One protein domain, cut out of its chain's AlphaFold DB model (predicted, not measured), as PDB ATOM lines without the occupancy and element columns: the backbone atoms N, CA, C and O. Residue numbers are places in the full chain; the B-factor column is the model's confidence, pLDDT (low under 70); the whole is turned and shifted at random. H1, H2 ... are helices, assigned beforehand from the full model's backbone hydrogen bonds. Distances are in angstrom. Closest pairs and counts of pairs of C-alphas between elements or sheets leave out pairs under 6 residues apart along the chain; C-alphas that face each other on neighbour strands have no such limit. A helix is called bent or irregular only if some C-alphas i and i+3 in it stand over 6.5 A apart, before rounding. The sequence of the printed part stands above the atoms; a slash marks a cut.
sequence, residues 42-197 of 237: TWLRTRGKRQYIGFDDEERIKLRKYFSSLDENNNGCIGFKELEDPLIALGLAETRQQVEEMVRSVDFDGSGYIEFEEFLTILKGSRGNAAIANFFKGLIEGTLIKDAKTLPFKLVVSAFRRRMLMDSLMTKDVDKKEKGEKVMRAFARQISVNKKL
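This is residues 42 to 197 of the 237 residues of an uncharacterized protein of Stentor coeruleus (UniProt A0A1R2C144). Picture an elongated chain of helices: H8 stands across one end of the long axis, short crossed helices H3 to H6 make the body with H2 leading in, and small H1 is held far out at the other end by residues 47 to 56. H7 runs out from the body and meets H8 in a V, and residues 191 to 197 of H8 stick out free. The printed part has 156 residues with eight named helices, H1 to H8 in chain order, and no named strand: the class is all helix. It is compact by its radius of gyration of the C-alphas, 17.3 A, yet spans 58 by 33 by 24 A.

Start at the longest helix, H8, residues 174 to 197. With residues 176 to 184 alone it touches residues 161 to 169 of H7, residues 153 to 170, at a steep tilt of 53 degrees, opposite ways; the closest C-alphas, of Ser 168 and Lys 177, are 4.1 A apart. With residues 183 to 187 alone, H8 touches H3, residues 80 to 89, at 34 degrees, a shallow tilt only just short of steep; look at C-alphas Ala 89 and Val 183, the closest, 5.5 A apart. H3 touches H4, residues 96 to 104, at a steep tilt of 63 degrees, closest at C-alphas Phe 80 and Glu 100, 5.8 A. H6, residues 130 to 140, is near H3 and touches H5, residues 116 to 123, about perpendicular at 77 degrees; C-alphas Ile 122 and Ala 133, the closest, are 5.5 A apart. Residues 66 to 70 of H2, residues 57 to 70, touch H7, closest at C-alphas Ser 69 and Phe 153, 5.5 A. H1, residues 42 to 46, touches no helix. Every O i to N i+4 pair is within hydrogen-bond range in H1, H2 and H4 to H8; H3 has 4 of 6 and is only just irregular, its C-alphas 82 and 85 being 6.8 A apart.

Find C-alpha 174 at (-3.875, 122.445, 39.772); from there H8 runs 35.0 A to C-alpha 197 at (-20.934, 108.572, 67.000). H7 spans 25.6 A and H2 20.2 A; H6 spans 15.4 A and H3 14.0 A. H4 and H5 are shorter, and H1 begins at C-alpha 42, (-57.185, 125.290, 37.812).

The C-alphas farthest apart, of Arg 47 and Lys 172, are 59.0 A apart. The printed part has no cut. The links H4 to H5 and H6 to H7 are long. Mean pLDDT of the printed part is 77.5, with low confidence at, among others, residues 142 to 153 and 190 to 197.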
ATOM      1  N   THR A  42     -56.179 125.614  38.835       80.12
ATOM      2  CA  THR A  42     -57.185 125.290  37.812       80.12
ATOM      3  C   THR A  42     -58.073 126.498  37.530       80.12
ATOM      4  O   THR A  42     -58.281 126.863  36.373       80.12
ATOM      5  N   TRP A  43     -58.525 127.187  38.581       81.81
ATOM      6  CA  TRP A  43     -59.310 128.410  38.455       81.81
ATOM      7  C   TRP A  43     -58.543 129.543  37.749       81.81
ATOM      8  O   TRP A  43     -59.081 130.171  36.831       81.81
ATOM      9  N   LEU A  44     -57.276 129.779  38.116       79.44
ATOM     10  CA  LEU A  44     -56.415 130.781  37.474       79.44
ATOM     11  C   LEU A  44     -56.213 130.482  35.982       79.44
ATOM     12  O   LEU A  44     -56.267 131.399  35.157       79.44
ATOM     13  N   ARG A  45     -56.050 129.200  35.623       79.75
ATOM     14  CA  ARG A  45     -55.905 128.745  34.235       79.75
ATOM     15  C   ARG A  45     -57.165 129.023  33.415       79.75
ATOM     16  O   ARG A  45     -57.055 129.576  32.322       79.75
ATOM     17  N   THR A  46     -58.342 128.704  33.954       82.69
ATOM     18  CA  THR A  46     -59.644 128.924  33.298       82.69
ATOM     19  C   THR A  46     -59.942 130.408  33.067       82.69
ATOM     20  O   THR A  46     -60.615 130.766  32.107       82.69
ATOM     21  N   ARG A  47     -59.417 131.298  33.918       79.56
ATOM     22  CA  ARG A  47     -59.595 132.757  33.805       79.56
ATOM     23  C   ARG A  47     -58.505 133.464  32.993       79.56
ATOM     24  O   ARG A  47     -58.458 134.690  33.007       79.56
ATOM     25  N   GLY A  48     -57.615 132.724  32.325       74.94
ATOM     26  CA  GLY A  48     -56.516 133.300  31.540       74.94
ATOM     27  C   GLY A  48     -55.432 133.985  32.383       74.94
ATOM     28  O   GLY A  48     -54.572 134.665  31.839       74.94
ATOM     29  N   LYS A  49     -55.439 133.793  33.707       77.50
ATOM     30  CA  LYS A  49     -54.511 134.408  34.672       77.50
ATOM     31  C   LYS A  49     -53.277 133.532  34.919       77.50
ATOM     32  O   LYS A  49     -52.834 133.365  36.055       77.50
ATOM     33  N   ARG A  50     -52.731 132.937  33.855       68.19
ATOM     34  CA  ARG A  50     -51.608 131.989  33.950       68.19
ATOM     35  C   ARG A  50     -50.329 132.636  34.475       68.19
ATOM     36  O   ARG A  50     -49.554 131.951  35.119       68.19
ATOM     37  N   GLN A  51     -50.152 133.948  34.307       70.00
ATOM     38  CA  GLN A  51     -48.970 134.670  34.795       70.00
ATOM     39  C   GLN A  51     -48.778 134.613  36.321       70.00
ATOM     40  O   GLN A  51     -47.695 134.907  36.819       70.00
ATOM     41  N   TYR A  52     -49.818 134.239  37.074       67.81
ATOM     42  CA  TYR A  52     -49.738 134.049  38.524       67.81
ATOM     43  C   TYR A  52     -49.380 132.609  38.921       67.81
ATOM     44  O   TYR A  52     -49.079 132.356  40.085       67.81
ATOM     45  N   ILE A  53     -49.395 131.664  37.975       71.06
ATOM     46  CA  ILE A  53     -48.997 130.271  38.179       71.06
ATOM     47  C   ILE A  53     -47.494 130.190  37.897       71.06
ATOM     48  O   ILE A  53     -47.060 130.394  36.772       71.06
ATOM     49  N   GLY A  54     -46.690 129.954  38.937       75.19
ATOM     50  CA  GLY A  54     -45.233 129.853  38.781       75.19
ATOM     51  C   GLY A  54     -44.782 128.566  38.090       75.19
ATOM     52  O   GLY A  54     -43.886 128.615  37.262       75.19
ATOM     53  N   PHE A  55     -45.419 127.444  38.435       82.31
ATOM     54  CA  PHE A  55     -45.127 126.108  37.913       82.31
ATOM     55  C   PHE A  55     -46.443 125.396  37.612       82.31
ATOM     56  O   PHE A  55     -47.357 125.422  38.451       82.31
ATOM     57  N   ASP A  56     -46.526 124.750  36.451       82.38
ATOM     58  CA  ASP A  56     -47.705 123.985  36.036       82.38
ATOM     59  C   ASP A  56     -47.872 122.696  36.857       82.38
ATOM     60  O   ASP A  56     -46.941 122.219  37.510       82.38
ATOM     61  N   ASP A  57     -49.070 122.102  36.831       82.31
ATOM     62  CA  ASP A  57     -49.385 120.892  37.608       82.31
ATOM     63  C   ASP A  57     -48.410 119.741  37.305       82.31
ATOM     64  O   ASP A  57     -47.875 119.113  38.218       82.31
ATOM     65  N   GLU A  58     -48.125 119.501  36.024       81.62
ATOM     66  CA  GLU A  58     -47.187 118.465  35.580       81.62
ATOM     67  C   GLU A  58     -45.752 118.732  36.038       81.62
ATOM     68  O   GLU A  58     -45.017 117.809  36.402       81.62
ATOM     69  N   GLU A  59     -45.341 119.997  36.031       82.75
ATOM     70  CA  GLU A  59     -44.014 120.409  36.468       82.75
ATOM     71  C   GLU A  59     -43.867 120.236  37.978       82.75
ATOM     72  O   GLU A  59     -42.906 119.621  38.435       82.75
ATOM     73  N   ARG A  60     -44.873 120.646  38.760       85.94
ATOM     74  CA  ARG A  60     -44.904 120.414  40.211       85.94
ATOM     75  C   ARG A  60     -44.857 118.928  40.549       85.94
ATOM     76  O   ARG A  60     -44.176 118.570  41.502       85.94
ATOM     77  N   ILE A  61     -45.510 118.056  39.777       84.50
ATOM     78  CA  ILE A  61     -45.412 116.597  39.968       84.50
ATOM     79  C   ILE A  61     -43.969 116.113  39.758       84.50
ATOM     80  O   ILE A  61     -43.469 115.317  40.552       84.50
ATOM     81  N   LYS A  62     -43.274 116.598  38.721       82.38
ATOM     82  CA  LYS A  62     -41.860 116.260  38.483       82.38
ATOM     83  C   LYS A  62     -40.974 116.773  39.620       82.38
ATOM     84  O   LYS A  62     -40.203 116.003  40.184       82.38
ATOM     85  N   LEU A  63     -41.136 118.035  40.008       85.00
ATOM     86  CA  LEU A  63     -40.390 118.666  41.100       85.00
ATOM     87  C   LEU A  63     -40.643 117.979  42.446       85.00
ATOM     88  O   LEU A  63     -39.713 117.810  43.229       85.00
ATOM     89  N   ARG A  64     -41.868 117.507  42.692       86.25
ATOM     90  CA  ARG A  64     -42.219 116.705  43.871       86.25
ATOM     91  C   ARG A  64     -41.437 115.393  43.905       86.25
ATOM     92  O   ARG A  64     -40.934 115.042  44.960       86.25
ATOM     93  N   LYS A  65     -41.272 114.703  42.769       82.75
ATOM     94  CA  LYS A  65     -40.457 113.474  42.705       82.75
ATOM     95  C   LYS A  65     -38.993 113.736  43.057       82.75
ATOM     96  O   LYS A  65     -38.411 112.963  43.808       82.75
ATOM     97  N   TYR A  66     -38.414 114.830  42.555       80.12
ATOM     98  CA  TYR A  66     -37.053 115.223  42.929       80.12
ATOM     99  C   TYR A  66     -36.950 115.564  44.415       80.12
ATOM    100  O   TYR A  66     -36.047 115.076  45.089       80.12
ATOM    101  N   PHE A  67     -37.903 116.333  44.937       84.06
ATOM    102  CA  PHE A  67     -37.973 116.670  46.355       84.06
ATOM    103  C   PHE A  67     -38.036 115.415  47.237       84.06
ATOM    104  O   PHE A  67     -37.242 115.267  48.155       84.06
ATOM    105  N   SER A  68     -38.904 114.455  46.914       83.56
ATOM    106  CA  SER A  68     -38.998 113.188  47.651       83.56
ATOM    107  C   SER A  68     -37.748 112.314  47.536       83.56
ATOM    108  O   SER A  68     -37.567 111.409  48.335       83.56
ATOM    109  N   SER A  69     -36.883 112.540  46.545       78.88
ATOM    110  CA  SER A  69     -35.599 111.834  46.464       78.88
ATOM    111  C   SER A  69     -34.516 112.439  47.367       78.88
ATOM    112  O   SER A  69     -33.509 111.776  47.617       78.88
ATOM    113  N   LEU A  70     -34.717 113.683  47.818       78.00
ATOM    114  CA  LEU A  70     -33.862 114.408  48.763       78.00
ATOM    115  C   LEU A  70     -34.263 114.129  50.218       78.00
ATOM    116  O   LEU A  70     -33.390 113.995  51.066       78.00
ATOM    117  N   ASP A  71     -35.567 114.034  50.467       83.50
ATOM    118  CA  ASP A  71     -36.179 113.730  51.763       83.50
ATOM    119  C   ASP A  71     -36.003 112.236  52.111       83.50
ATOM    120  O   ASP A  71     -36.760 111.371  51.667       83.50
ATOM    121  N   GLU A  72     -34.949 111.907  52.859       73.88
ATOM    122  CA  GLU A  72     -34.585 110.517  53.169       73.88
ATOM    123  C   GLU A  72     -35.456 109.917  54.265       73.88
ATOM    124  O   GLU A  72     -35.729 108.712  54.279       73.88
ATOM    125  N   ASN A  73     -35.840 110.754  55.226       81.12
ATOM    126  CA  ASN A  73     -36.647 110.341  56.362       81.12
ATOM    127  C   ASN A  73     -38.156 110.389  56.051       81.12
ATOM    128  O   ASN A  73     -38.949 109.950  56.884       81.12
ATOM    129  N   ASN A  74     -38.535 110.832  54.845       81.50
ATOM    130  CA  ASN A  74     -39.907 110.999  54.367       81.50
ATOM    131  C   ASN A  74     -40.757 111.875  55.298       81.50
ATOM    132  O   ASN A  74     -41.951 111.619  55.479       81.50
ATOM    133  N   ASN A  75     -40.151 112.887  55.921       82.31
ATOM    134  CA  ASN A  75     -40.860 113.804  56.814       82.31
ATOM    135  C   ASN A  75     -41.577 114.938  56.048       82.31
ATOM    136  O   ASN A  75     -42.261 115.759  56.658       82.31
ATOM    137  N   GLY A  76     -41.444 114.981  54.719       84.12
ATOM    138  CA  GLY A  76     -42.058 115.967  53.836       84.12
ATOM    139  C   GLY A  76     -41.273 117.272  53.695       84.12
ATOM    140  O   GLY A  76     -41.750 118.166  52.988       84.12
ATOM    141  N   CYS A  77     -40.099 117.379  54.321       87.94
ATOM    142  CA  CYS A  77     -39.264 118.577  54.403       87.94
ATOM    143  C   CYS A  77     -37.786 118.209  54.180       87.94
ATOM    144  O   CYS A  77     -37.368 117.110  54.508       87.94
ATOM    145  N   ILE A  78     -36.967 119.119  53.653       87.62
ATOM    146  CA  ILE A  78     -35.533 118.843  53.465       87.62
ATOM    147  C   ILE A  78     -34.729 119.555  54.550       87.62
ATOM    148  O   ILE A  78     -34.721 120.781  54.628       87.62
ATOM    149  N   GLY A  79     -34.037 118.793  55.391       85.62
ATOM    150  CA  GLY A  79     -33.200 119.325  56.463       85.62
ATOM    151  C   GLY A  79     -31.744 119.559  56.054       85.62
ATOM    152  O   GLY A  79     -31.238 119.015  55.072       85.62
ATOM    153  N   PHE A  80     -31.004 120.298  56.888       85.94
ATOM    154  CA  PHE A  80     -29.570 120.536  56.670       85.94
ATOM    155  C   PHE A  80     -28.746 119.239  56.577       85.94
ATOM    156  O   PHE A  80     -27.778 119.196  55.827       85.94
ATOM    157  N   LYS A  81     -29.129 118.170  57.293       83.06
ATOM    158  CA  LYS A  81     -28.420 116.874  57.259       83.06
ATOM    159  C   LYS A  81     -28.495 116.202  55.889       83.06
ATOM    160  O   LYS A  81     -27.552 115.533  55.490       83.06
ATOM    161  N   GLU A  82     -29.606 116.380  55.182       84.19
ATOM    162  CA  GLU A  82     -29.832 115.801  53.851       84.19
ATOM    163  C   GLU A  82     -29.098 116.604  52.768       84.19
ATOM    164  O   GLU A  82     -28.716 116.067  51.727       84.19
ATOM    165  N   LEU A  83     -28.835 117.887  53.041       85.50
ATOM    166  CA  LEU A  83     -28.104 118.795  52.158       85.50
ATOM    167  C   LEU A  83     -26.607 118.914  52.476       85.50
ATOM    168  O   LEU A  83     -25.854 119.413  51.640       85.50
ATOM    169  N   GLU A  84     -26.151 118.427  53.628       84.00
ATOM    170  CA  GLU A  84     -24.750 118.504  54.052       84.00
ATOM    171  C   GLU A  84     -23.823 117.798  53.056       84.00
ATOM    172  O   GLU A  84     -22.982 118.434  52.417       84.00
ATOM    173  N   ASP A  85     -24.036 116.502  52.846       77.44
ATOM    174  CA  ASP A  85     -23.279 115.679  51.901       77.44
ATOM    175  C   ASP A  85     -23.213 116.251  50.480       77.44
ATOM    176  O   ASP A  85     -22.114 116.315  49.918       77.44
ATOM    177  N   PRO A  86     -24.340 116.611  49.837       78.62
ATOM    178  CA  PRO A  86     -24.311 117.092  48.466       78.62
ATOM    179  C   PRO A  86     -23.685 118.475  48.320       78.62
ATOM    180  O   PRO A  86     -22.890 118.664  47.399       78.62
ATOM    181  N   LEU A  87     -23.985 119.425  49.212       82.94
ATOM    182  CA  LEU A  87     -23.426 120.777  49.121       82.94
ATOM    183  C   LEU A  87     -21.914 120.763  49.352       82.94
ATOM    184  O   LEU A  87     -21.171 121.441  48.639       82.94
ATOM    185  N   ILE A  88     -21.449 119.920  50.272       80.69
ATOM    186  CA  ILE A  88     -20.023 119.710  50.506       80.69
ATOM    187  C   ILE A  88     -19.360 118.990  49.326       80.69
ATOM    188  O   ILE A  88     -18.289 119.397  48.873       80.69
ATOM    189  N   ALA A  89     -19.989 117.944  48.783       73.44
ATOM    190  CA  ALA A  89     -19.441 117.202  47.643       73.44
ATOM    191  C   ALA A  89     -19.297 118.063  46.379       73.44
ATOM    192  O   ALA A  89     -18.445 117.781  45.537       73.44
ATOM    193  N   LEU A  90     -20.120 119.104  46.251       74.75
ATOM    194  CA  LEU A  90     -20.073 120.079  45.164       74.75
ATOM    195  C   LEU A  90     -19.130 121.256  45.425       74.75
ATOM    196  O   LEU A  90     -18.955 122.090  44.540       74.75
ATOM    197  N   GLY A  91     -18.523 121.326  46.613       77.31
ATOM    198  CA  GLY A  91     -17.678 122.449  47.016       77.31
ATOM    199  C   GLY A  91     -18.453 123.754  47.211       77.31
ATOM    200  O   GLY A  91     -17.854 124.823  47.147       77.31
ATOM    201  N   LEU A  92     -19.771 123.679  47.419       81.88
ATOM    202  CA  LEU A  92     -20.620 124.836  47.722       81.88
ATOM    203  C   LEU A  92     -20.571 125.206  49.211       81.88
ATOM    204  O   LEU A  92     -20.857 126.344  49.561       81.88
ATOM    205  N   ALA A  93     -20.189 124.253  50.063       84.31
ATOM    206  CA  ALA A  93     -19.928 124.458  51.482       84.31
ATOM    207  C   ALA A  93     -18.717 123.624  51.932       84.31
ATOM    208  O   ALA A  93     -18.452 122.546  51.406       84.31
ATOM    209  N   GLU A  94     -17.983 124.101  52.934       79.94
ATOM    210  CA  GLU A  94     -16.819 123.413  53.513       79.94
ATOM    211  C   GLU A  94     -17.088 122.852  54.912       79.94
ATOM    212  O   GLU A  94     -16.368 121.963  55.390       79.94
ATOM    213  N   THR A  95     -18.096 123.399  55.593       82.88
ATOM    214  CA  THR A  95     -18.460 123.052  56.965       82.88
ATOM    215  C   THR A  95     -19.968 122.924  57.104       82.88
ATOM    216  O   THR A  95     -20.736 123.564  56.387       82.88
ATOM    217  N   ARG A  96     -20.395 122.141  58.096       84.19
ATOM    218  CA  ARG A  96     -21.804 122.029  58.463       84.19
ATOM    219  C   ARG A  96     -22.438 123.381  58.812       84.19
ATOM    220  O   ARG A  96     -23.589 123.609  58.478       84.19
ATOM    221  N   GLN A  97     -21.683 124.286  59.434       87.44
ATOM    222  CA  GLN A  97     -22.164 125.629  59.778       87.44
ATOM    223  C   GLN A  97     -22.538 126.436  58.531       87.44
ATOM    224  O   GLN A  97     -23.591 127.062  58.506       87.44
ATOM    225  N   GLN A  98     -21.718 126.364  57.476       88.44
ATOM    226  CA  GLN A  98     -22.037 127.001  56.196       88.44
ATOM    227  C   GLN A  98     -23.284 126.380  55.559       88.44
ATOM    228  O   GLN A  98     -24.120 127.100  55.027       88.44
ATOM    229  N   VAL A  99     -23.457 125.058  55.656       88.06
ATOM    230  CA  VAL A  99     -24.682 124.388  55.184       88.06
ATOM    231  C   VAL A  99     -25.911 124.880  55.951       88.06
ATOM    232  O   VAL A  99     -26.915 125.224  55.334       88.06
ATOM    233  N   GLU A 100     -25.837 124.949  57.281       89.69
ATOM    234  CA  GLU A 100     -26.926 125.452  58.128       89.69
ATOM    235  C   GLU A 100     -27.278 126.911  57.796       89.69
ATOM    236  O   GLU A 100     -28.455 127.259  57.737       89.69
ATOM    237  N   GLU A 101     -26.284 127.759  57.516       89.50
ATOM    238  CA  GLU A 101     -26.500 129.140  57.070       89.50
ATOM    239  C   GLU A 101     -27.165 129.207  55.689       89.50
ATOM    240  O   GLU A 101     -28.108 129.974  55.487       89.50
ATOM    241  N   MET A 102     -26.732 128.366  54.744       88.44
ATOM    242  CA  MET A 102     -27.353 128.282  53.421       88.44
ATOM    243  C   MET A 102     -28.813 127.841  53.506       88.44
ATOM    244  O   MET A 102     -29.651 128.434  52.831       88.44
ATOM    245  N   VAL A 103     -29.137 126.851  54.341       89.19
ATOM    246  CA  VAL A 103     -30.526 126.417  54.565       89.19
ATOM    247  C   VAL A 103     -31.337 127.541  55.203       89.19
ATOM    248  O   VAL A 103     -32.374 127.917  54.669       89.19
ATOM    249  N   ARG A 104     -30.818 128.175  56.259       89.56
ATOM    250  CA  ARG A 104     -31.490 129.304  56.923       89.56
ATOM    251  C   ARG A 104     -31.737 130.492  55.990       89.56
ATOM    252  O   ARG A 104     -32.674 131.249  56.187       89.56
ATOM    253  N   SER A 105     -30.896 130.682  54.973       87.19
ATOM    254  CA  SER A 105     -31.067 131.768  53.996       87.19
ATOM    255  C   SER A 105     -32.220 131.553  53.006       87.19
ATOM    256  O   SER A 105     -32.572 132.476  52.266       87.19
ATOM    257  N   VAL A 106     -32.768 130.337  52.947       85.50
ATOM    258  CA  VAL A 106     -33.879 129.969  52.056       85.50
ATOM    259  C   VAL A 106     -35.111 129.436  52.780       85.50
ATOM    260  O   VAL A 106     -36.150 129.311  52.144       85.50
ATOM    261  N   ASP A 107     -34.971 129.177  54.074       88.94
ATOM    262  CA  ASP A 107     -36.033 128.950  55.046       88.94
ATOM    263  C   ASP A 107     -36.665 130.306  55.419       88.94
ATOM    264  O   ASP A 107     -36.032 131.174  56.033       88.94
ATOM    265  N   PHE A 108     -37.888 130.540  54.952       84.00
ATOM    266  CA  PHE A 108     -38.599 131.809  55.098       84.00
ATOM    267  C   PHE A 108     -39.499 131.850  56.328       84.00
ATOM    268  O   PHE A 108     -39.832 132.950  56.783       84.00
ATOM    269  N   ASP A 109     -39.935 130.694  56.825       84.56
ATOM    270  CA  ASP A 109     -40.802 130.594  57.998       84.56
ATOM    271  C   ASP A 109     -40.033 130.284  59.297       84.56
ATOM    272  O   ASP A 109     -40.584 130.430  60.393       84.56
ATOM    273  N   GLY A 110     -38.738 129.984  59.185       85.25
ATOM    274  CA  GLY A 110     -37.832 129.717  60.292       85.25
ATOM    275  C   GLY A 110     -37.982 128.311  60.868       85.25
ATOM    276  O   GLY A 110     -37.601 128.104  62.026       85.25
ATOM    277  N   SER A 111     -38.553 127.361  60.121       86.12
ATOM    278  CA  SER A 111     -38.751 125.982  60.580       86.12
ATOM    279  C   SER A 111     -37.431 125.231  60.793       86.12
ATOM    280  O   SER A 111     -37.378 124.254  61.550       86.12
ATOM    281  N   GLY A 112     -36.345 125.687  60.161       85.19
ATOM    282  CA  GLY A 112     -35.062 124.994  60.077       85.19
ATOM    283  C   GLY A 112     -35.028 123.899  59.006       85.19
ATOM    284  O   GLY A 112     -34.038 123.160  58.917       85.19
ATOM    285  N   TYR A 113     -36.086 123.790  58.203       89.19
ATOM    286  CA  TYR A 113     -36.239 122.851  57.103       89.19
ATOM    287  C   TYR A 113     -36.669 123.603  55.844       89.19
ATOM    288  O   TYR A 113     -37.134 124.725  55.915       89.19
ATOM    289  N   ILE A 114     -36.485 122.980  54.682       89.81
ATOM    290  CA  ILE A 114     -36.981 123.509  53.414       89.81
ATOM    291  C   ILE A 114     -38.255 122.749  53.060       89.81
ATOM    292  O   ILE A 114     -38.184 121.570  52.680       89.81
ATOM    293  N   GLU A 115     -39.420 123.391  53.141       90.44
ATOM    294  CA  GLU A 115     -40.655 122.773  52.653       90.44
ATOM    295  C   GLU A 115     -40.768 122.863  51.127       90.44
ATOM    296  O   GLU A 115     -40.019 123.539  50.415       90.44
ATOM    297  N   PHE A 116     -41.768 122.175  50.575       88.56
ATOM    298  CA  PHE A 116     -41.953 122.141  49.129       88.56
ATOM    299  C   PHE A 116     -42.182 123.511  48.495       88.56
ATOM    300  O   PHE A 116     -41.683 123.774  47.404       88.56
ATOM    301  N   GLU A 117     -42.974 124.372  49.130       86.62
ATOM    302  CA  GLU A 117     -43.296 125.685  48.564       86.62
ATOM    303  C   GLU A 117     -42.075 126.614  48.580       86.62
ATOM    304  O   GLU A 117     -41.880 127.412  47.656       86.62
ATOM    305  N   GLU A 118     -41.204 126.464  49.576       88.44
ATOM    306  CA  GLU A 118     -39.923 127.160  49.639       88.44
ATOM    307  C   GLU A 118     -38.982 126.658  48.551       88.44
ATOM    308  O   GLU A 118     -38.446 127.455  47.781       88.44
ATOM    309  N   PHE A 119     -38.889 125.337  48.376       87.81
ATOM    310  CA  PHE A 119     -38.154 124.721  47.276       87.81
ATOM    311  C   PHE A 119     -38.589 125.263  45.903       87.81
ATOM    312  O   PHE A 119     -37.750 125.628  45.077       87.81
ATOM    313  N   LEU A 120     -39.896 125.404  45.659       87.56
ATOM    314  CA  LEU A 120     -40.407 126.028  44.433       87.56
ATOM    315  C   LEU A 120     -40.000 127.507  44.324       87.56
ATOM    316  O   LEU A 120     -39.648 127.983  43.243       87.56
ATOM    317  N   THR A 121     -40.013 128.241  45.434       85.62
ATOM    318  CA  THR A 121     -39.609 129.655  45.475       85.62
ATOM    319  C   THR A 121     -38.129 129.837  45.132       85.62
ATOM    320  O   THR A 121     -37.790 130.732  44.348       85.62
ATOM    321  N   ILE A 122     -37.271 128.947  45.641       86.75
ATOM    322  CA  ILE A 122     -35.839 128.882  45.324       86.75
ATOM    323  C   ILE A 122     -35.643 128.646  43.818       86.75
ATOM    324  O   ILE A 122     -34.893 129.372  43.161       86.75
ATOM    325  N   LEU A 123     -36.360 127.680  43.234       84.56
ATOM    326  CA  LEU A 123     -36.261 127.365  41.803       84.56
ATOM    327  C   LEU A 123     -36.738 128.505  40.905       84.56
ATOM    328  O   LEU A 123     -36.120 128.781  39.873       84.56
ATOM    329  N   LYS A 124     -37.783 129.223  41.325       82.81
ATOM    330  CA  LYS A 124     -38.277 130.411  40.620       82.81
ATOM    331  C   LYS A 124     -37.255 131.558  40.632       82.81
ATOM    332  O   LYS A 124     -37.404 132.514  39.876       82.81
ATOM    333  N   GLY A 125     -36.225 131.488  41.481       78.12
ATOM    334  CA  GLY A 125     -35.201 132.527  41.623       78.12
ATOM    335  C   GLY A 125     -35.749 133.832  42.197       78.12
ATOM    336  O   GLY A 125     -35.145 134.883  42.018       78.12
ATOM    337  N   SER A 126     -36.917 133.786  42.843       67.81
ATOM    338  CA  SER A 126     -37.570 134.988  43.367       67.81
ATOM    339  C   SER A 126     -36.935 135.467  44.673       67.81
ATOM    340  O   SER A 126     -36.975 136.663  44.949       67.81
ATOM    341  N   ARG A 127     -36.378 134.548  45.477       66.62
ATOM    342  CA  ARG A 127     -35.744 134.803  46.781       66.62
ATOM    343  C   ARG A 127     -34.764 133.674  47.127       66.62
ATOM    344  O   ARG A 127     -34.969 132.549  46.677       66.62
ATOM    345  N   GLY A 128     -33.753 133.970  47.947       72.62
ATOM    346  CA  GLY A 128     -32.844 132.973  48.527       72.62
ATOM    347  C   GLY A 128     -31.399 133.023  48.015       72.62
ATOM    348  O   GLY A 128     -31.019 133.895  47.234       72.62
ATOM    349  N   ASN A 129     -30.579 132.076  48.472       82.06
ATOM    350  CA  ASN A 129     -29.163 131.978  48.123       82.06
ATOM    351  C   ASN A 129     -28.959 131.434  46.696       82.06
ATOM    352  O   ASN A 129     -29.422 130.348  46.343       82.06
ATOM    353  N   ALA A 130     -28.228 132.174  45.859       84.06
ATOM    354  CA  ALA A 130     -28.007 131.800  44.461       84.06
ATOM    355  C   ALA A 130     -27.275 130.456  44.304       84.06
ATOM    356  O   ALA A 130     -27.551 129.716  43.362       84.06
ATOM    357  N   ALA A 131     -26.376 130.103  45.227       82.94
ATOM    358  CA  ALA A 131     -25.636 128.848  45.160       82.94
ATOM    359  C   ALA A 131     -26.556 127.636  45.363       82.94
ATOM    360  O   ALA A 131     -26.499 126.692  44.573       82.94
ATOM    361  N   ILE A 132     -27.455 127.682  46.357       83.44
ATOM    362  CA  ILE A 132     -28.403 126.585  46.601       83.44
ATOM    363  C   ILE A 132     -29.449 126.491  45.481       83.44
ATOM    364  O   ILE A 132     -29.817 125.395  45.059       83.44
ATOM    365  N   ALA A 133     -29.856 127.631  44.915       85.75
ATOM    366  CA  ALA A 133     -30.754 127.661  43.766       85.75
ATOM    367  C   ALA A 133     -30.116 127.042  42.516       85.75
ATOM    368  O   ALA A 133     -30.725 126.196  41.861       85.75
ATOM    369  N   ASN A 134     -28.876 127.424  42.200       84.75
ATOM    370  CA  ASN A 134     -28.136 126.880  41.061       84.75
ATOM    371  C   ASN A 134     -27.858 125.384  41.226       84.75
ATOM    372  O   ASN A 134     -27.908 124.638  40.251       84.75
ATOM    373  N   PHE A 135     -27.621 124.938  42.458       81.94
ATOM    374  CA  PHE A 135     -27.502 123.525  42.781       81.94
ATOM    375  C   PHE A 135     -28.776 122.745  42.434       81.94
ATOM    376  O   PHE A 135     -28.710 121.790  41.656       81.94
ATOM    377  N   PHE A 136     -29.938 123.167  42.943       82.75
ATOM    378  CA  PHE A 136     -31.196 122.481  42.647       82.75
ATOM    379  C   PHE A 136     -31.554 122.525  41.158       82.75
ATOM    380  O   PHE A 136     -31.968 121.507  40.602       82.75
ATOM    381  N   LYS A 137     -31.319 123.656  40.481       84.06
ATOM    382  CA  LYS A 137     -31.504 123.769  39.024       84.06
ATOM    383  C   LYS A 137     -30.603 122.802  38.258       84.06
ATOM    384  O   LYS A 137     -31.101 122.031  37.444       84.06
ATOM    385  N   GLY A 138     -29.310 122.756  38.582       78.88
ATOM    386  CA  GLY A 138     -28.349 121.863  37.928       78.88
ATOM    387  C   GLY A 138     -28.674 120.374  38.098       78.88
ATOM    388  O   GLY A 138     -28.382 119.574  37.204       78.88
ATOM    389  N   LEU A 139     -29.309 119.994  39.210       75.25
ATOM    390  CA  LEU A 139     -29.824 118.636  39.412       75.25
ATOM    391  C   LEU A 139     -31.028 118.332  38.518       75.25
ATOM    392  O   LEU A 139     -31.059 117.280  37.881       75.25
ATOM    393  N   ILE A 140     -32.006 119.239  38.463       76.00
ATOM    394  CA  ILE A 140     -33.252 119.055  37.700       76.00
ATOM    395  C   ILE A 140     -32.972 119.047  36.195       76.00
ATOM    396  O   ILE A 140     -33.517 118.226  35.454       76.00
ATOM    397  N   GLU A 141     -32.088 119.931  35.742       73.50
ATOM    398  CA  GLU A 141     -31.687 120.049  34.339       73.50
ATOM    399  C   GLU A 141     -30.821 118.863  33.878       73.50
ATOM    400  O   GLU A 141     -30.690 118.618  32.678       73.50
ATOM    401  N   GLY A 142     -30.279 118.071  34.813       64.81
ATOM    402  CA  GLY A 142     -29.392 116.945  34.507       64.81
ATOM    403  C   GLY A 142     -27.992 117.387  34.070       64.81
ATOM    404  O   GLY A 142     -27.230 116.595  33.518       64.81
ATOM    405  N   THR A 143     -27.630 118.643  34.329       59.84
ATOM    406  CA  THR A 143     -26.331 119.231  33.971       59.84
ATOM    407  C   THR A 143     -25.179 118.562  34.732       59.84
ATOM    408  O   THR A 143     -24.051 118.519  34.241       59.84
ATOM    409  N   LEU A 144     -25.456 117.976  35.904       56.16
ATOM    410  CA  LEU A 144     -24.466 117.215  36.676       56.16
ATOM    411  C   LEU A 144     -24.188 115.816  36.090       56.16
ATOM    412  O   LEU A 144     -23.033 115.386  36.082       56.16
ATOM    413  N   ILE A 145     -25.216 115.103  35.608       55.03
ATOM    414  CA  ILE A 145     -25.113 113.758  35.011       55.03
ATOM    415  C   ILE A 145     -26.194 113.617  33.930       55.03
ATOM    416  O   ILE A 145     -27.388 113.719  34.225       55.03
ATOM    417  N   LYS A 146     -25.779 113.335  32.689       53.84
ATOM    418  CA  LYS A 146     -26.699 112.996  31.591       53.84
ATOM    419  C   LYS A 146     -27.541 111.785  32.028       53.84
ATOM    420  O   LYS A 146     -26.980 110.814  32.517       53.84
ATOM    421  N   ASP A 147     -28.866 111.884  31.921       52.12
ATOM    422  CA  ASP A 147     -29.856 110.868  32.342       52.12
ATOM    423  C   ASP A 147     -30.166 110.770  33.853       52.12
ATOM    424  O   ASP A 147     -30.866 109.859  34.292       52.12
ATOM    425  N   ALA A 148     -29.780 111.768  34.660       54.22
ATOM    426  CA  ALA A 148     -30.133 111.849  36.089       54.22
ATOM    427  C   ALA A 148     -31.640 111.951  36.396       54.22
ATOM    428  O   ALA A 148     -32.032 111.906  37.561       54.22
ATOM    429  N   LYS A 149     -32.504 112.106  35.384       54.84
ATOM    430  CA  LYS A 149     -33.923 112.451  35.574       54.84
ATOM    431  C   LYS A 149     -34.740 111.393  36.320       54.84
ATOM    432  O   LYS A 149     -35.810 111.708  36.832       54.84
ATOM    433  N   THR A 150     -34.251 110.158  36.382       59.94
ATOM    434  CA  THR A 150     -34.910 109.034  37.066       59.94
ATOM    435  C   THR A 150     -34.074 108.443  38.198       59.94
ATOM    436  O   THR A 150     -34.533 107.521  38.872       59.94
ATOM    437  N   LEU A 151     -32.853 108.938  38.415       63.53
ATOM    438  CA  LEU A 151     -31.938 108.348  39.381       63.53
ATOM    439  C   LEU A 151     -32.178 108.918  40.783       63.53
ATOM    440  O   LEU A 151     -32.378 110.126  40.923       63.53
ATOM    441  N   PRO A 152     -32.094 108.080  41.834       68.75
ATOM    442  CA  PRO A 152     -32.113 108.561  43.206       68.75
ATOM    443  C   PRO A 152     -31.022 109.608  43.423       68.75
ATOM    444  O   PRO A 152     -29.866 109.410  43.038       68.75
ATOM    445  N   PHE A 153     -31.377 110.702  44.087       69.06
ATOM    446  CA  PHE A 153     -30.498 111.840  44.325       69.06
ATOM    447  C   PHE A 153     -29.132 111.450  44.918       69.06
ATOM    448  O   PHE A 153     -28.091 111.866  44.407       69.06
ATOM    449  N   LYS A 154     -29.101 110.553  45.915       70.19
ATOM    450  CA  LYS A 154     -27.840 110.040  46.480       70.19
ATOM    451  C   LYS A 154     -26.916 109.404  45.455       70.19
ATOM    452  O   LYS A 154     -25.699 109.499  45.594       70.19
ATOM    453  N   LEU A 155     -27.465 108.734  44.445       75.50
ATOM    454  CA  LEU A 155     -26.664 108.101  43.406       75.50
ATOM    455  C   LEU A 155     -26.027 109.156  42.499       75.50
ATOM    456  O   LEU A 155     -24.856 109.017  42.149       75.50
ATOM    457  N   VAL A 156     -26.764 110.228  42.193       73.31
ATOM    458  CA  VAL A 156     -26.254 111.383  41.442       73.31
ATOM    459  C   VAL A 156     -25.129 112.064  42.218       73.31
ATOM    460  O   VAL A 156     -24.035 112.247  41.693       73.31
ATOM    461  N   VAL A 157     -25.346 112.342  43.503       74.31
ATOM    462  CA  VAL A 157     -24.332 112.936  44.388       74.31
ATOM    463  C   VAL A 157     -23.114 112.025  44.531       74.31
ATOM    464  O   VAL A 157     -21.981 112.488  44.450       74.31
ATOM    465  N   SER A 158     -23.324 110.719  44.698       75.00
ATOM    466  CA  SER A 158     -22.250 109.724  44.790       75.00
ATOM    467  C   SER A 158     -21.431 109.642  43.501       75.00
ATOM    468  O   SER A 158     -20.202 109.603  43.537       75.00
ATOM    469  N   ALA A 159     -22.082 109.645  42.339       76.56
ATOM    470  CA  ALA A 159     -21.405 109.664  41.048       76.56
ATOM    471  C   ALA A 159     -20.637 110.974  40.822       76.56
ATOM    472  O   ALA A 159     -19.479 110.923  40.412       76.56
ATOM    473  N   PHE A 160     -21.225 112.122  41.166       75.00
ATOM    474  CA  PHE A 160     -20.547 113.414  41.102       75.00
ATOM    475  C   PHE A 160     -19.317 113.459  42.017       75.00
ATOM    476  O   PHE A 160     -18.228 113.825  41.580       75.00
ATOM    477  N   ARG A 161     -19.466 113.003  43.266       74.25
ATOM    478  CA  ARG A 161     -18.366 112.884  44.226       74.25
ATOM    479  C   ARG A 161     -17.255 112.020  43.646       74.25
ATOM    480  O   ARG A 161     -16.134 112.491  43.536       74.25
ATOM    481  N   ARG A 162     -17.569 110.796  43.198       77.75
ATOM    482  CA  ARG A 162     -16.597 109.877  42.573       77.75
ATOM    483  C   ARG A 162     -15.883 110.506  41.383       77.75
ATOM    484  O   ARG A 162     -14.678 110.328  41.260       77.75
ATOM    485  N   ARG A 163     -16.596 111.259  40.546       77.00
ATOM    486  CA  ARG A 163     -15.992 112.003  39.438       77.00
ATOM    487  C   ARG A 163     -14.990 113.042  39.941       77.00
ATOM    488  O   ARG A 163     -13.861 113.021  39.481       77.00
ATOM    489  N   MET A 164     -15.354 113.869  40.922       73.19
ATOM    490  CA  MET A 164     -14.434 114.844  41.528       73.19
ATOM    491  C   MET A 164     -13.199 114.179  42.150       73.19
ATOM    492  O   MET A 164     -12.090 114.702  42.035       73.19
ATOM    493  N   LEU A 165     -13.369 113.002  42.763       74.12
ATOM    494  CA  LEU A 165     -12.252 112.221  43.296       74.12
ATOM    495  C   LEU A 165     -11.305 111.773  42.185       74.12
ATOM    496  O   LEU A 165     -10.099 111.986  42.280       74.12
ATOM    497  N   MET A 166     -11.852 111.190  41.121       76.62
ATOM    498  CA  MET A 166     -11.057 110.729  39.983       76.62
ATOM    499  C   MET A 166     -10.370 111.889  39.269       76.62
ATOM    500  O   MET A 166      -9.182 111.793  38.970       76.62
ATOM    501  N   ASP A 167     -11.075 113.006  39.085       74.62
ATOM    502  CA  ASP A 167     -10.510 114.216  38.499       74.62
ATOM    503  C   ASP A 167      -9.307 114.694  39.330       74.62
ATOM    504  O   ASP A 167      -8.263 114.957  38.746       74.62
ATOM    505  N   SER A 168      -9.370 114.700  40.671       72.62
ATOM    506  CA  SER A 168      -8.216 115.098  41.506       72.62
ATOM    507  C   SER A 168      -7.002 114.175  41.433       72.62
ATOM    508  O   SER A 168      -5.875 114.636  41.607       72.62
ATOM    509  N   LEU A 169      -7.217 112.885  41.172       74.06
ATOM    510  CA  LEU A 169      -6.141 111.899  41.088       74.06
ATOM    511  C   LEU A 169      -5.500 111.863  39.698       74.06
ATOM    512  O   LEU A 169      -4.314 111.561  39.576       74.06
ATOM    513  N   MET A 170      -6.280 112.143  38.652       76.44
ATOM    514  CA  MET A 170      -5.872 111.947  37.257       76.44
ATOM    515  C   MET A 170      -5.535 113.248  36.519       76.44
ATOM    516  O   MET A 170      -4.867 113.206  35.485       76.44
ATOM    517  N   THR A 171      -5.988 114.406  37.005       75.69
ATOM    518  CA  THR A 171      -5.757 115.684  36.326       75.69
ATOM    519  C   THR A 171      -4.376 116.269  36.631       75.69
ATOM    520  O   THR A 171      -3.875 116.198  37.751       75.69
ATOM    521  N   LYS A 172      -3.766 116.909  35.626       77.44
ATOM    522  CA  LYS A 172      -2.565 117.750  35.801       77.44
ATOM    523  C   LYS A 172      -2.907 119.203  36.160       77.44
ATOM    524  O   LYS A 172      -2.016 119.988  36.456       77.44
ATOM    525  N   ASP A 173      -4.188 119.548  36.096       82.69
ATOM    526  CA  ASP A 173      -4.731 120.878  36.362       82.69
ATOM    527  C   ASP A 173      -4.789 121.138  37.878       82.69
ATOM    528  O   ASP A 173      -5.495 120.441  38.612       82.69
ATOM    529  N   VAL A 174      -4.030 122.132  38.344       79.75
ATOM    530  CA  VAL A 174      -3.875 122.445  39.772       79.75
ATOM    531  C   VAL A 174      -5.211 122.844  40.405       79.75
ATOM    532  O   VAL A 174      -5.517 122.382  41.504       79.75
ATOM    533  N   ASP A 175      -6.056 123.592  39.691       76.88
ATOM    534  CA  ASP A 175      -7.331 124.092  40.222       76.88
ATOM    535  C   ASP A 175      -8.340 122.957  40.430       76.88
ATOM    536  O   ASP A 175      -9.081 122.909  41.417       76.88
ATOM    537  N   LYS A 176      -8.379 122.005  39.490       72.44
ATOM    538  CA  LYS A 176      -9.241 120.816  39.603       72.44
ATOM    539  C   LYS A 176      -8.748 119.871  40.691       72.44
ATOM    540  O   LYS A 176      -9.567 119.295  41.410       72.44
ATOM    541  N   LYS A 177      -7.427 119.743  40.831       75.44
ATOM    542  CA  LYS A 177      -6.806 118.955  41.893       75.44
ATOM    543  C   LYS A 177      -7.144 119.520  43.270       75.44
ATOM    544  O   LYS A 177      -7.644 118.779  44.111       75.44
ATOM    545  N   GLU A 178      -6.987 120.828  43.471       78.50
ATOM    546  CA  GLU A 178      -7.314 121.482  44.741       78.50
ATOM    547  C   GLU A 178      -8.800 121.320  45.106       78.50
ATOM    548  O   GLU A 178      -9.140 120.992  46.247       78.50
ATOM    549  N   LYS A 179      -9.702 121.488  44.128       72.94
ATOM    550  CA  LYS A 179     -11.147 121.289  44.328       72.94
ATOM    551  C   LYS A 179     -11.477 119.864  44.762       72.94
ATOM    552  O   LYS A 179     -12.197 119.686  45.746       72.94
ATOM    553  N   GLY A 180     -10.949 118.845  44.086       71.50
ATOM    554  CA  GLY A 180     -11.226 117.465  44.487       71.50
ATOM    555  C   GLY A 180     -10.524 117.056  45.792       71.50
ATOM    556  O   GLY A 180     -11.107 116.312  46.579       71.50
ATOM    557  N   GLU A 181      -9.359 117.625  46.121       74.50
ATOM    558  CA  GLU A 181      -8.720 117.458  47.438       74.50
ATOM    559  C   GLU A 181      -9.540 118.086  48.579       74.50
ATOM    560  O   GLU A 181      -9.618 117.530  49.681       74.50
ATOM    561  N   LYS A 182     -10.183 119.238  48.343       73.81
ATOM    562  CA  LYS A 182     -11.132 119.848  49.291       73.81
ATOM    563  C   LYS A 182     -12.339 118.937  49.527       73.81
ATOM    564  O   LYS A 182     -12.666 118.653  50.683       73.81
ATOM    565  N   VAL A 183     -12.928 118.401  48.456       70.06
ATOM    566  CA  VAL A 183     -14.028 117.422  48.534       70.06
ATOM    567  C   VAL A 183     -13.599 116.168  49.311       70.06
ATOM    568  O   VAL A 183     -14.332 115.712  50.191       70.06
ATOM    569  N   MET A 184     -12.386 115.653  49.070       71.25
ATOM    570  CA  MET A 184     -11.827 114.509  49.805       71.25
ATOM    571  C   MET A 184     -11.689 114.768  51.297       71.25
ATOM    572  O   MET A 184     -12.118 113.951  52.112       71.25
ATOM    573  N   ARG A 185     -11.107 115.911  51.676       74.94
ATOM    574  CA  ARG A 185     -10.942 116.276  53.088       74.94
ATOM    575  C   ARG A 185     -12.283 116.407  53.792       74.94
ATOM    576  O   ARG A 185     -12.418 116.003  54.945       74.94
ATOM    577  N   ALA A 186     -13.284 116.965  53.123       70.62
ATOM    578  CA  ALA A 186     -14.610 117.097  53.699       70.62
ATOM    579  C   ALA A 186     -15.310 115.733  53.863       70.62
ATOM    580  O   ALA A 186     -15.814 115.436  54.945       70.62
ATOM    581  N   PHE A 187     -15.218 114.852  52.865       69.19
ATOM    582  CA  PHE A 187     -15.763 113.495  52.950       69.19
ATOM    583  C   PHE A 187     -15.067 112.631  54.020       69.19
ATOM    584  O   PHE A 187     -15.724 111.929  54.790       69.19
ATOM    585  N   ALA A 188     -13.739 112.724  54.141       69.25
ATOM    586  CA  ALA A 188     -12.977 112.018  55.174       69.25
ATOM    587  C   ALA A 188     -13.367 112.461  56.598       69.25
ATOM    588  O   ALA A 188     -13.485 111.626  57.504       69.25
ATOM    589  N   ARG A 189     -13.623 113.765  56.796       70.25
ATOM    590  CA  ARG A 189     -14.155 114.304  58.061       70.25
ATOM    591  C   ARG A 189     -15.528 113.714  58.374       70.25
ATOM    592  O   ARG A 189     -15.744 113.250  59.491       70.25
ATOM    593  N   GLN A 190     -16.410 113.657  57.384       64.69
ATOM    594  CA  GLN A 190     -17.761 113.123  57.535       64.69
ATOM    595  C   GLN A 190     -17.765 111.640  57.961       64.69
ATOM    596  O   GLN A 190     -18.435 111.271  58.928       64.69
ATOM    597  N   ILE A 191     -16.956 110.791  57.311       67.25
ATOM    598  CA  ILE A 191     -16.805 109.373  57.694       67.25
ATOM    599  C   ILE A 191     -16.273 109.246  59.129       67.25
ATOM    600  O   ILE A 191     -16.764 108.425  59.907       67.25
ATOM    601  N   SER A 192     -15.287 110.066  59.497       61.88
ATOM    602  CA  SER A 192     -14.673 110.035  60.830       61.88
ATOM    603  C   SER A 192     -15.659 110.423  61.938       61.88
ATOM    604  O   SER A 192     -15.671 109.794  62.998       61.88
ATOM    605  N   VAL A 193     -16.525 111.412  61.691       60.38
ATOM    606  CA  VAL A 193     -17.590 111.821  62.624       60.38
ATOM    607  C   VAL A 193     -18.615 110.699  62.807       60.38
ATOM    608  O   VAL A 193     -18.914 110.328  63.942       60.38
ATOM    609  N   ASN A 194     -19.077 110.080  61.716       54.19
ATOM    610  CA  ASN A 194     -20.006 108.947  61.782       54.19
ATOM    611  C   ASN A 194     -19.415 107.738  62.527       54.19
ATOM    612  O   ASN A 194     -20.131 107.048  63.253       54.19
ATOM    613  N   LYS A 195     -18.099 107.508  62.408       56.84
ATOM    614  CA  LYS A 195     -17.381 106.462  63.156       56.84
ATOM    615  C   LYS A 195     -17.341 106.748  64.662       56.84
ATOM    616  O   LYS A 195     -17.472 105.823  65.457       56.84
ATOM    617  N   LYS A 196     -17.192 108.016  65.064       55.19
ATOM    618  CA  LYS A 196     -17.111 108.432  66.476       55.19
ATOM    619  C   LYS A 196     -18.467 108.379  67.191       55.19
ATOM    620  O   LYS A 196     -18.512 108.054  68.372       55.19
ATOM    621  N   LEU A 197     -19.563 108.633  66.472       53.09
ATOM    622  CA  LEU A 197     -20.934 108.572  67.000       53.09
ATOM    623  C   LEU A 197     -21.447 107.138  67.228       53.09
ATOM    624  O   LEU A 197     -22.385 106.949  67.994       53.09
TER     625      LEU A 197